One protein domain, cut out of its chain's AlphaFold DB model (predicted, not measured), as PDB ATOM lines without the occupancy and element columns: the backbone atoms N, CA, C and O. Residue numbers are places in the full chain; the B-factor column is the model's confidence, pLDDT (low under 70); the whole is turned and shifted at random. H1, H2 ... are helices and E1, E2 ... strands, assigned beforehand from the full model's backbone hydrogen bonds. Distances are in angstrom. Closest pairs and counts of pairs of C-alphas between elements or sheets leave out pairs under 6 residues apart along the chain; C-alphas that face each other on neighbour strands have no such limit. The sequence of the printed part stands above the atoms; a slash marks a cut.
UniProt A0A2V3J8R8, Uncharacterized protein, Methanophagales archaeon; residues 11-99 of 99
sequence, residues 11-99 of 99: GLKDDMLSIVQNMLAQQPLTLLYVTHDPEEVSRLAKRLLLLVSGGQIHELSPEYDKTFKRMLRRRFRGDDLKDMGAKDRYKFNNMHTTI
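AT A GLANCE: This is residues 11 to 99 of the 99 residues of an uncharacterized protein of Methanophagales archaeon (UniProt A0A2V3J8R8). A small two-stranded hairpin, E1 and E2, is widened by short pairings of residues 97 to 98 with E1 and with residues 34 to 35; H2 and H3 lie side by side in the body with it. H1 extends this elongated model at one end, and H4 and H5 at the other. The 89 printed residues run H1 H2 E1 E2 H3 H4 H5, mostly helix, with the sheet order E1 - E2, antiparallel. The whole is only just loose, close to compact, with a radius of gyration of the C-alphas of 14.8 A and spans of 48 by 26 by 23 A.

IN THESE COORDINATES: Find C-alpha 48 at (-39.414, 0.004, 30.091), where E1, residues 48 to 52, begins; E2 is residues 56 to 60. H2 is residues 38 to 44, and H3, residues 65 to 75, is 15.0 A long. H1, residues 11 to 26, starts at (-34.044, -6.596, 53.095) and runs 23.1 A. Look last for H4, residues 78 to 81, and H5, residues 86 to 92, ending at (-54.740, -9.096, 34.655).

HOW THE PARTS SIT: In the hairpin E1 and E2, antiparallel at 153 degrees, find N 50 and O 58 at 2.8 A. H2 touches H3, closest C-alphas Ser 42 and Asp 65, 6.7 A, at a shallow tilt of 32 degrees, opposite ways. H1 touches H2 with residues 17 to 21 alone, closest C-alphas Gln 21 and Leu 44, 6.5 A. H4 and H5 are close but not clearly touching, closest C-alphas Leu 81 and Arg 89, 5.8 A. H1, H2 and H3 have every O i to N i+4 pair within hydrogen-bond range; H5 has 1 of 3, beside 2 of 4 O i to N i+3 pairs, and H4 is too short for an O i to N i+4 pair.

THE WHOLE: The C-alphas of Gln 26 and Gly 85, the two farthest apart, are 47.7 A apart. The printed part has no cut; the H1 to H2 link is long. Residues 61 to 99 have pLDDT under 70.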
ATOM      1  N   GLY A  11     -35.274  -7.287  52.711       93.94
ATOM      2  CA  GLY A  11     -34.044  -6.596  53.095       93.94
ATOM      3  C   GLY A  11     -32.889  -6.966  52.172       93.94
ATOM      4  O   GLY A  11     -32.244  -6.094  51.595       93.94
ATOM      5  N   LEU A  12     -32.682  -8.265  51.955       94.44
ATOM      6  CA  LEU A  12     -31.624  -8.737  51.067       94.44
ATOM      7  C   LEU A  12     -31.859  -8.310  49.611       94.44
ATOM      8  O   LEU A  12     -30.914  -7.977  48.895       94.44
ATOM      9  N   LYS A  13     -33.117  -8.278  49.167       94.94
ATOM     10  CA  LYS A  13     -33.491  -7.751  47.852       94.94
ATOM     11  C   LYS A  13     -33.105  -6.278  47.696       94.94
ATOM     12  O   LYS A  13     -32.535  -5.914  46.668       94.94
ATOM     13  N   ASP A  14     -33.365  -5.446  48.702       94.44
ATOM     14  CA  ASP A  14     -32.972  -4.033  48.692       94.44
ATOM     15  C   ASP A  14     -31.451  -3.847  48.581       94.44
ATOM     16  O   ASP A  14     -30.978  -3.005  47.803       94.44
ATOM     17  N   ASP A  15     -30.683  -4.673  49.293       96.44
ATOM     18  CA  ASP A  15     -29.223  -4.680  49.212       96.44
ATOM     19  C   ASP A  15     -28.747  -5.073  47.806       96.44
ATOM     20  O   ASP A  15     -27.910  -4.387  47.208       96.44
ATOM     21  N   MET A  16     -29.318  -6.135  47.227       96.00
ATOM     22  CA  MET A  16     -28.975  -6.585  45.874       96.00
ATOM     23  C   MET A  16     -29.299  -5.529  44.811       96.00
ATOM     24  O   MET A  16     -28.467  -5.259  43.939       96.00
ATOM     25  N   LEU A  17     -30.466  -4.883  44.892       94.38
ATOM     26  CA  LEU A  17     -30.837  -3.794  43.983       94.38
ATOM     27  C   LEU A  17     -29.840  -2.634  44.067       94.38
ATOM     28  O   LEU A  17     -29.435  -2.100  43.035       94.38
ATOM     29  N   SER A  18     -29.400  -2.283  45.275       95.31
ATOM     30  CA  SER A  18     -28.413  -1.222  45.502       95.31
ATOM     31  C   SER A  18     -27.054  -1.567  44.884       95.31
ATOM     32  O   SER A  18     -26.419  -0.725  44.246       95.31
ATOM     33  N   ILE A  19     -26.616  -2.824  45.007       95.06
ATOM     34  CA  ILE A  19     -25.384  -3.310  44.372       95.06
ATOM     35  C   ILE A  19     -25.486  -3.203  42.847       95.06
ATOM     36  O   ILE A  19     -24.594  -2.635  42.215       95.06
ATOM     37  N   VAL A  20     -26.581  -3.690  42.255       94.44
ATOM     38  CA  VAL A  20     -26.799  -3.624  40.801       94.44
ATOM     39  C   VAL A  20     -26.813  -2.175  40.312       94.44
ATOM     40  O   VAL A  20     -26.135  -1.857  39.335       94.44
ATOM     41  N   GLN A  21     -27.518  -1.276  41.005       92.62
ATOM     42  CA  GLN A  21     -27.527   0.156  40.684       92.62
ATOM     43  C   GLN A  21     -26.117   0.749  40.670       92.62
ATOM     44  O   GLN A  21     -25.741   1.428  39.712       92.62
ATOM     45  N   ASN A  22     -25.325   0.463  41.704       94.25
ATOM     46  CA  ASN A  22     -23.957   0.958  41.805       94.25
ATOM     47  C   ASN A  22     -23.080   0.419  40.671       94.25
ATOM     48  O   ASN A  22     -22.330   1.179  40.062       94.25
ATOM     49  N   MET A  23     -23.207  -0.861  40.318       93.94
ATOM     50  CA  MET A  23     -22.465  -1.440  39.192       93.94
ATOM     51  C   MET A  23     -22.806  -0.758  37.863       93.94
ATOM     52  O   MET A  23     -21.900  -0.404  37.108       93.94
ATOM     53  N   LEU A  24     -24.095  -0.518  37.598       91.44
ATOM     54  CA  LEU A  24     -24.560   0.180  36.394       91.44
ATOM     55  C   LEU A  24     -24.128   1.652  36.340       91.44
ATOM     56  O   LEU A  24     -24.066   2.229  35.256       91.44
ATOM     57  N   ALA A  25     -23.869   2.273  37.493       89.81
ATOM     58  CA  ALA A  25     -23.387   3.649  37.573       89.81
ATOM     59  C   ALA A  25     -21.875   3.763  37.324       89.81
ATOM     60  O   ALA A  25     -21.424   4.760  36.765       89.81
ATOM     61  N   GLN A  26     -21.095   2.760  37.737       93.31
ATOM     62  CA  GLN A  26     -19.629   2.799  37.667       93.31
ATOM     63  C   GLN A  26     -19.060   2.243  36.356       93.31
ATOM     64  O   GLN A  26     -17.906   2.510  36.026       93.31
ATOM     65  N   GLN A  27     -19.830   1.443  35.617       91.06
ATOM     66  CA  GLN A  27     -19.350   0.727  34.435       91.06
ATOM     67  C   GLN A  27     -20.324   0.885  33.259       91.06
ATOM     68  O   GLN A  27     -21.536   0.957  33.476       91.06
ATOM     69  N   PRO A  28     -19.839   0.886  32.001       85.19
ATOM     70  CA  PRO A  28     -20.688   0.927  30.812       85.19
ATOM     71  C   PRO A  28     -21.326  -0.448  30.548       85.19
ATOM     72  O   PRO A  28     -21.018  -1.128  29.571       85.19
ATOM     73  N   LEU A  29     -22.202  -0.878  31.453       90.88
ATOM     74  CA  LEU A  29     -22.913  -2.150  31.386       90.88
ATOM     75  C   LEU A  29     -24.330  -1.948  30.849       90.88
ATOM     76  O   LEU A  29     -25.001  -0.962  31.151       90.88
ATOM     77  N   THR A  30     -24.799  -2.924  30.075       90.69
ATOM     78  CA  THR A  30     -26.206  -3.022  29.672       90.69
ATOM     79  C   THR A  30     -26.862  -4.144  30.462       90.69
ATOM     80  O   THR A  30     -26.362  -5.269  30.466       90.69
ATOM     81  N   LEU A  31     -27.982  -3.843  31.116       91.44
ATOM     82  CA  LEU A  31     -28.782  -4.810  31.857       91.44
ATOM     83  C   LEU A  31     -30.180  -4.889  31.243       91.44
ATOM     84  O   LEU A  31     -30.884  -3.887  31.197       91.44
ATOM     85  N   LEU A  32     -30.556  -6.091  30.809       94.00
ATOM     86  CA  LEU A  32     -31.939  -6.475  30.532       94.00
ATOM     87  C   LEU A  32     -32.478  -7.174  31.782       94.00
ATOM     88  O   LEU A  32     -31.865  -8.145  32.243       94.00
ATOM     89  N   TYR A  33     -33.589  -6.704  32.336       93.62
ATOM     90  CA  TYR A  33     -34.087  -7.131  33.640       93.62
ATOM     91  C   TYR A  33     -35.600  -7.367  33.598       93.62
ATOM     92  O   TYR A  33     -36.380  -6.454  33.382       93.62
ATOM     93  N   VAL A  34     -36.049  -8.596  33.816       92.50
ATOM     94  CA  VAL A  34     -37.474  -8.955  33.806       92.50
ATOM     95  C   VAL A  34     -37.957  -9.071  35.246       92.50
ATOM     96  O   VAL A  34     -37.284  -9.684  36.074       92.50
ATOM     97  N   THR A  35     -39.089  -8.448  35.557       89.12
ATOM     98  CA  THR A  35     -39.677  -8.443  36.901       89.12
ATOM     99  C   THR A  35     -41.144  -8.091  36.833       89.12
ATOM    100  O   THR A  35     -41.538  -7.294  35.997       89.12
ATOM    101  N   HIS A  36     -41.971  -8.623  37.720       85.94
ATOM    102  CA  HIS A  36     -43.340  -8.145  37.897       85.94
ATOM    103  C   HIS A  36     -43.453  -7.059  38.982       85.94
ATOM    104  O   HIS A  36     -44.552  -6.552  39.201       85.94
ATOM    105  N   ASP A  37     -42.352  -6.684  39.646       84.94
ATOM    106  CA  ASP A  37     -42.351  -5.730  40.756       84.94
ATOM    107  C   ASP A  37     -42.115  -4.276  40.286       84.94
ATOM    108  O   ASP A  37     -41.011  -3.921  39.853       84.94
ATOM    109  N   PRO A  38     -43.113  -3.378  40.419       79.88
ATOM    110  CA  PRO A  38     -42.969  -1.962  40.090       79.88
ATOM    111  C   PRO A  38     -41.882  -1.217  40.874       79.88
ATOM    112  O   PRO A  38     -41.415  -0.172  40.411       79.88
ATOM    113  N   GLU A  39     -41.516  -1.678  42.071       81.50
ATOM    114  CA  GLU A  39     -40.482  -1.049  42.891       81.50
ATOM    115  C   GLU A  39     -39.085  -1.292  42.314       81.50
ATOM    116  O   GLU A  39     -38.300  -0.348  42.197       81.50
ATOM    117  N   GLU A  40     -38.813  -2.510  41.844       87.75
ATOM    118  CA  GLU A  40     -37.580  -2.837  41.120       87.75
ATOM    119  C   GLU A  40     -37.478  -2.025  39.824       87.75
ATOM    120  O   GLU A  40     -36.436  -1.425  39.539       87.75
ATOM    121  N   VAL A  41     -38.588  -1.915  39.081       86.94
ATOM    122  CA  VAL A  41     -38.672  -1.083  37.870       86.94
ATOM    123  C   VAL A  41     -38.355   0.373  38.190       86.94
ATOM    124  O   VAL A  41     -37.504   0.979  37.546       86.94
ATOM    125  N   SER A  42     -38.991   0.931  39.219       82.94
ATOM    126  CA  SER A  42     -38.765   2.313  39.651       82.94
ATOM    127  C   SER A  42     -37.316   2.590  40.056       82.94
ATOM    128  O   SER A  42     -36.907   3.750  40.033       82.94
ATOM    129  N   ARG A  43     -36.572   1.565  40.479       86.38
ATOM    130  CA  ARG A  43     -35.186   1.679  40.934       86.38
ATOM    131  C   ARG A  43     -34.172   1.502  39.808       86.38
ATOM    132  O   ARG A  43     -33.160   2.198  39.811       86.38
ATOM    133  N   LEU A  44     -34.395   0.570  38.884       88.06
ATOM    134  CA  LEU A  44     -33.396   0.186  37.878       88.06
ATOM    135  C   LEU A  44     -33.685   0.733  36.476       88.06
ATOM    136  O   LEU A  44     -32.752   0.955  35.699       88.06
ATOM    137  N   ALA A  45     -34.957   0.930  36.123       85.88
ATOM    138  CA  ALA A  45     -35.351   1.161  34.742       85.88
ATOM    139  C   ALA A  45     -34.967   2.555  34.245       85.88
ATOM    140  O   ALA A  45     -35.425   3.576  34.757       85.88
ATOM    141  N   LYS A  46     -34.199   2.586  33.154       84.00
ATOM    142  CA  LYS A  46     -34.045   3.775  32.299       84.00
ATOM    143  C   LYS A  46     -35.012   3.749  31.112       84.00
ATOM    144  O   LYS A  46     -35.419   4.792  30.617       84.00
ATOM    145  N   ARG A  47     -35.379   2.548  30.664       84.94
ATOM    146  CA  ARG A  47     -36.359   2.246  29.613       84.94
ATOM    147  C   ARG A  47     -37.239   1.113  30.120       84.94
ATOM    148  O   ARG A  47     -36.784   0.351  30.964       84.94
ATOM    149  N   LEU A  48     -38.477   1.028  29.646       86.19
ATOM    150  CA  LEU A  48     -39.414   0.004  30.091       86.19
ATOM    151  C   LEU A  48     -40.206  -0.569  28.918       86.19
ATOM    152  O   LEU A  48     -40.795   0.185  28.143       86.19
ATOM    153  N   LEU A  49     -40.281  -1.898  28.847       88.19
ATOM    154  CA  LEU A  49     -41.131  -2.637  27.920       88.19
ATOM    155  C   LEU A  49     -42.210  -3.398  28.693       88.19
ATOM    156  O   LEU A  49     -42.018  -4.484  29.237       88.19
ATOM    157  N   LEU A  50     -43.407  -2.836  28.729       82.75
ATOM    158  CA  LEU A  50     -44.517  -3.479  29.402       82.75
ATOM    159  C   LEU A  50     -45.109  -4.576  28.512       82.75
ATOM    160  O   LEU A  50     -45.763  -4.279  27.509       82.75
ATOM    161  N   LEU A  51     -44.913  -5.831  28.910       82.75
ATOM    162  CA  LEU A  51     -45.610  -6.972  28.335       82.75
ATOM    163  C   LEU A  51     -46.990  -7.103  28.990       82.75
ATOM    164  O   LEU A  51     -47.130  -7.213  30.207       82.75
ATOM    165  N   VAL A  52     -48.030  -7.083  28.165       74.38
ATOM    166  CA  VAL A  52     -49.421  -7.219  28.593       74.38
ATOM    167  C   VAL A  52     -50.039  -8.471  27.982       74.38
ATOM    168  O   VAL A  52     -49.575  -9.012  26.974       74.38
ATOM    169  N   SER A  53     -51.100  -8.968  28.614       74.50
ATOM    170  CA  SER A  53     -51.700 -10.239  28.220       74.50
ATOM    171  C   SER A  53     -52.145 -10.266  26.755       74.50
ATOM    172  O   SER A  53     -52.748  -9.321  26.239       74.50
ATOM    173  N   GLY A  54     -51.884 -11.400  26.104       77.56
ATOM    174  CA  GLY A  54     -52.042 -11.562  24.660       77.56
ATOM    175  C   GLY A  54     -50.786 -11.213  23.859       77.56
ATOM    176  O   GLY A  54     -50.891 -11.067  22.646       77.56
ATOM    177  N   GLY A  55     -49.624 -11.080  24.513       75.94
ATOM    178  CA  GLY A  55     -48.328 -10.879  23.852       75.94
ATOM    179  C   GLY A  55     -48.102  -9.459  23.334       75.94
ATOM    180  O   GLY A  55     -47.230  -9.239  22.499       75.94
ATOM    181  N   GLN A  56     -48.903  -8.497  23.789       72.81
ATOM    182  CA  GLN A  56     -48.770  -7.098  23.395       72.81
ATOM    183  C   GLN A  56     -47.648  -6.440  24.204       72.81
ATOM    184  O   GLN A  56     -47.559  -6.641  25.413       72.81
ATOM    185  N   ILE A  57     -46.806  -5.643  23.545       80.94
ATOM    186  CA  ILE A  57     -45.675  -4.951  24.172       80.94
ATOM    187  C   ILE A  57     -45.864  -3.446  23.999       80.94
ATOM    188  O   ILE A  57     -46.147  -2.973  22.899       80.94
ATOM    189  N   HIS A  58     -45.685  -2.698  25.086       76.62
ATOM    190  CA  HIS A  58     -45.713  -1.240  25.089       76.62
ATOM    191  C   HIS A  58     -44.383  -0.680  25.587       76.62
ATOM    192  O   HIS A  58     -43.949  -1.010  26.688       76.62
ATOM    193  N   GLU A  59     -43.766   0.208  24.812       81.94
ATOM    194  CA  GLU A  59     -42.611   0.975  25.278       81.94
ATOM    195  C   GLU A  59     -43.076   2.183  26.094       81.94
ATOM    196  O   GLU A  59     -43.973   2.926  25.687       81.94
ATOM    197  N   LEU A  60     -42.480   2.354  27.271       74.00
ATOM    198  CA  LEU A  60     -42.766   3.439  28.198       74.00
ATOM    199  C   LEU A  60     -41.458   4.081  28.660       74.00
ATOM    200  O   LEU A  60     -40.472   3.398  28.942       74.00
ATOM    201  N   SER A  61     -41.485   5.401  28.821       68.62
ATOM    202  CA  SER A  61     -40.437   6.127  29.536       68.62
ATOM    203  C   SER A  61     -40.781   6.151  31.031       68.62
ATOM    204  O   SER A  61     -41.861   6.635  31.383       68.62
ATOM    205  N   PRO A  62     -39.901   5.687  31.936       63.38
ATOM    206  CA  PRO A  62     -40.141   5.702  33.387       63.38
ATOM    207  C   PRO A  62     -40.252   7.103  34.033       63.38
ATOM    208  O   PRO A  62     -40.340   7.209  35.253       63.38
ATOM    209  N   GLU A  63     -40.252   8.187  33.250       63.03
ATOM    210  CA  GLU A  63     -39.900   9.558  33.664       63.03
ATOM    211  C   GLU A  63     -40.820  10.283  34.663       63.03
ATOM    212  O   GLU A  63     -40.612  11.455  34.947       63.03
ATOM    213  N   TYR A  64     -41.787   9.641  35.307       51.22
ATOM    214  CA  TYR A  64     -42.562  10.309  36.358       51.22
ATOM    215  C   TYR A  64     -42.921   9.333  37.468       51.22
ATOM    216  O   TYR A  64     -44.055   8.885  37.527       51.22
ATOM    217  N   ASP A  65     -41.989   9.042  38.377       54.59
ATOM    218  CA  ASP A  65     -42.115   8.074  39.484       54.59
ATOM    219  C   ASP A  65     -43.527   8.004  40.123       54.59
ATOM    220  O   ASP A  65     -44.184   6.962  40.124       54.59
ATOM    221  N   LYS A  66     -44.089   9.137  40.571       54.97
ATOM    222  CA  LYS A  66     -45.438   9.167  41.181       54.97
ATOM    223  C   LYS A  66     -46.568   8.876  40.191       54.97
ATOM    224  O   LYS A  66     -47.544   8.218  40.552       54.97
ATOM    225  N   THR A  67     -46.467   9.368  38.959       58.12
ATOM    226  CA  THR A  67     -47.481   9.145  37.918       58.12
ATOM    227  C   THR A  67     -47.384   7.733  37.364       58.12
ATOM    228  O   THR A  67     -48.415   7.101  37.187       58.12
ATOM    229  N   PHE A  68     -46.171   7.220  37.190       66.50
ATOM    230  CA  PHE A  68     -45.831   5.863  36.806       66.50
ATOM    231  C   PHE A  68     -46.347   4.862  37.842       66.50
ATOM    232  O   PHE A  68     -47.207   4.047  37.520       66.50
ATOM    233  N   LYS A  69     -45.978   5.011  39.123       62.19
ATOM    234  CA  LYS A  69     -46.499   4.179  40.222       62.19
ATOM    235  C   LYS A  69     -48.017   4.262  40.354       62.19
ATOM    236  O   LYS A  69     -48.643   3.272  40.720       62.19
ATOM    237  N   ARG A  70     -48.630   5.424  40.096       62.41
ATOM    238  CA  ARG A  70     -50.095   5.591  40.103       62.41
ATOM    239  C   ARG A  70     -50.753   4.972  38.873       62.41
ATOM    240  O   ARG A  70     -51.843   4.437  39.006       62.41
ATOM    241  N   MET A  71     -50.125   5.052  37.707       62.19
ATOM    242  CA  MET A  71     -50.604   4.465  36.458       62.19
ATOM    243  C   MET A  71     -50.545   2.947  36.543       62.19
ATOM    244  O   MET A  71     -51.555   2.311  36.271       62.19
ATOM    245  N   LEU A  72     -49.422   2.390  37.006       64.44
ATOM    246  CA  LEU A  72     -49.310   0.971  37.306       64.44
ATOM    247  C   LEU A  72     -50.347   0.587  38.371       64.44
ATOM    248  O   LEU A  72     -51.160  -0.287  38.135       64.44
ATOM    249  N   ARG A  73     -50.450   1.304  39.500       60.19
ATOM    250  CA  ARG A  73     -51.448   0.972  40.537       60.19
ATOM    251  C   ARG A  73     -52.906   1.107  40.101       60.19
ATOM    252  O   ARG A  73     -53.722   0.359  40.609       60.19
ATOM    253  N   ARG A  74     -53.260   2.058  39.234       57.50
ATOM    254  CA  ARG A  74     -54.624   2.177  38.688       57.50
ATOM    255  C   ARG A  74     -54.882   1.065  37.691       57.50
ATOM    256  O   ARG A  74     -55.818   0.309  37.852       57.50
ATOM    257  N   ARG A  75     -53.987   0.910  36.718       55.88
ATOM    258  CA  ARG A  75     -54.141  -0.079  35.658       55.88
ATOM    259  C   ARG A  75     -53.932  -1.516  36.128       55.88
ATOM    260  O   ARG A  75     -54.298  -2.400  35.373       55.88
ATOM    261  N   PHE A  76     -53.387  -1.715  37.336       54.91
ATOM    262  CA  PHE A  76     -53.084  -3.004  37.973       54.91
ATOM    263  C   PHE A  76     -53.746  -3.207  39.360       54.91
ATOM    264  O   PHE A  76     -53.350  -4.116  40.087       54.91
ATOM    265  N   ARG A  77     -54.771  -2.419  39.756       44.91
ATOM    266  CA  ARG A  77     -55.591  -2.708  40.960       44.91
ATOM    267  C   ARG A  77     -56.801  -3.575  40.636       44.91
ATOM    268  O   ARG A  77     -57.552  -3.301  39.709       44.91
ATOM    269  N   GLY A  78     -57.041  -4.553  41.507       43.19
ATOM    270  CA  GLY A  78     -58.167  -5.475  41.417       43.19
ATOM    271  C   GLY A  78     -59.563  -4.855  41.578       43.19
ATOM    272  O   GLY A  78     -60.546  -5.511  41.253       43.19
ATOM    273  N   ASP A  79     -59.690  -3.609  42.041       45.84
ATOM    274  CA  ASP A  79     -61.002  -2.951  42.174       45.84
ATOM    275  C   ASP A  79     -61.611  -2.567  40.812       45.84
ATOM    276  O   ASP A  79     -62.830  -2.628  40.659       45.84
ATOM    277  N   ASP A  80     -60.779  -2.323  39.788       46.19
ATOM    278  CA  ASP A  80     -61.229  -2.121  38.398       46.19
ATOM    279  C   ASP A  80     -61.727  -3.440  37.757       46.19
ATOM    280  O   ASP A  80     -62.367  -3.432  36.707       46.19
ATOM    281  N   LEU A  81     -61.510  -4.599  38.405       43.09
ATOM    282  CA  LEU A  81     -61.974  -5.908  37.920       43.09
ATOM    283  C   LEU A  81     -63.499  -6.082  38.034       43.09
ATOM    284  O   LEU A  81     -64.065  -6.965  37.380       43.09
ATOM    285  N   LYS A  82     -64.173  -5.293  38.883       43.25
ATOM    286  CA  LYS A  82     -65.640  -5.354  39.024       43.25
ATOM    287  C   LYS A  82     -66.356  -4.738  37.826       43.25
ATOM    288  O   LYS A  82     -67.374  -5.283  37.409       43.25
ATOM    289  N   ASP A  83     -65.764  -3.699  37.245       44.53
ATOM    290  CA  ASP A  83     -66.283  -3.016  36.056       44.53
ATOM    291  C   ASP A  83     -65.719  -3.604  34.747       44.53
ATOM    292  O   ASP A  83     -66.190  -3.295  33.653       44.53
ATOM    293  N   MET A  84     -64.737  -4.504  34.848       43.59
ATOM    294  CA  MET A  84     -64.157  -5.232  33.722       43.59
ATOM    295  C   MET A  84     -64.928  -6.510  33.383       43.59
ATOM    296  O   MET A  84     -65.203  -7.368  34.230       43.59
ATOM    297  N   GLY A  85     -65.196  -6.687  32.088       43.84
ATOM    298  CA  GLY A  85     -65.731  -7.932  31.553       43.84
ATOM    299  C   GLY A  85     -64.815  -9.118  31.873       43.84
ATOM    300  O   GLY A  85     -63.596  -8.984  31.970       43.84
ATOM    301  N   ALA A  86     -65.391 -10.317  32.011       44.00
ATOM    302  CA  ALA A  86     -64.690 -11.530  32.460       44.00
ATOM    303  C   ALA A  86     -63.386 -11.853  31.694       44.00
ATOM    304  O   ALA A  86     -62.488 -12.488  32.243       44.00
ATOM    305  N   LYS A  87     -63.269 -11.383  30.447       42.03
ATOM    306  CA  LYS A  87     -62.093 -11.541  29.584       42.03
ATOM    307  C   LYS A  87     -60.899 -10.685  30.025       42.03
ATOM    308  O   LYS A  87     -59.764 -11.134  29.910       42.03
ATOM    309  N   ASP A  88     -61.151  -9.490  30.549       37.72
ATOM    310  CA  ASP A  88     -60.111  -8.538  30.953       37.72
ATOM    311  C   ASP A  88     -59.548  -8.871  32.340       37.72
ATOM    312  O   ASP A  88     -58.359  -8.685  32.590       37.72
ATOM    313  N   ARG A  89     -60.354  -9.511  33.200       41.06
ATOM    314  CA  ARG A  89     -59.893 -10.035  34.496       41.06
ATOM    315  C   ARG A  89     -58.859 -11.150  34.373       41.06
ATOM    316  O   ARG A  89     -57.894 -11.191  35.127       41.06
ATOM    317  N   TYR A  90     -59.049 -12.048  33.409       42.78
ATOM    318  CA  TYR A  90     -58.115 -13.147  33.154       42.78
ATOM    319  C   TYR A  90     -56.749 -12.634  32.670       42.78
ATOM    320  O   TYR A  90     -55.705 -13.170  33.026       42.78
ATOM    321  N   LYS A  91     -56.751 -11.547  31.892       38.56
ATOM    322  CA  LYS A  91     -55.540 -10.894  31.385       38.56
ATOM    323  C   LYS A  91     -54.694 -10.251  32.483       38.56
ATOM    324  O   LYS A  91     -53.479 -10.165  32.352       38.56
ATOM    325  N   PHE A  92     -55.348  -9.813  33.546       43.09
ATOM    326  CA  PHE A  92     -54.740  -9.096  34.655       43.09
ATOM    327  C   PHE A  92     -53.923  -9.997  35.583       43.09
ATOM    328  O   PHE A  92     -52.833  -9.625  36.000       43.09
ATOM    329  N   ASN A  93     -54.417 -11.208  35.855       41.41
ATOM    330  CA  ASN A  93     -53.731 -12.184  36.709       41.41
ATOM    331  C   ASN A  93     -52.447 -12.767  36.085       41.41
ATOM    332  O   ASN A  93     -51.713 -13.461  36.779       41.41
ATOM    333  N   ASN A  94     -52.174 -12.490  34.803       40.59
ATOM    334  CA  ASN A  94     -51.113 -13.136  34.022       40.59
ATOM    335  C   ASN A  94     -50.097 -12.126  33.437       40.59
ATOM    336  O   ASN A  94     -49.572 -12.341  32.343       40.59
ATOM    337  N   MET A  95     -49.862 -10.993  34.103       44.84
ATOM    338  CA  MET A  95     -48.934  -9.948  33.646       44.84
ATOM    339  C   MET A  95     -47.530 -10.122  34.238       44.84
ATOM    340  O   MET A  95     -47.387 -10.184  35.452       44.84
ATOM    341  N   HIS A  96     -46.503 -10.101  33.385       45.53
ATOM    342  CA  HIS A  96     -45.093  -9.964  33.774       45.53
ATOM    343  C   HIS A  96     -44.520  -8.705  33.113       45.53
ATOM    344  O   HIS A  96     -44.846  -8.418  31.963       45.53
ATOM    345  N   THR A  97     -43.690  -7.937  33.822       42.03
ATOM    346  CA  THR A  97     -43.074  -6.706  33.294       42.03
ATOM    347  C   THR A  97     -41.633  -6.991  32.830       42.03
ATOM    348  O   THR A  97     -40.937  -7.836  33.385       42.03
ATOM    349  N   THR A  98     -41.173  -6.355  31.747       38.31
ATOM    350  CA  THR A  98     -39.815  -6.540  31.198       38.31
ATOM    351  C   THR A  98     -39.126  -5.181  31.047       38.31
ATOM    352  O   THR A  98     -39.690  -4.245  30.493       38.31
ATOM    353  N   ILE A  99     -37.917  -5.036  31.582       43.34
ATOM    354  CA  ILE A  99     -37.114  -3.802  31.567       43.34
ATOM    355  C   ILE A  99     -35.934  -3.985  30.622       43.34
ATOM    356  O   ILE A  99     -35.180  -4.970  30.810       43.34
TER     357      ILE A  99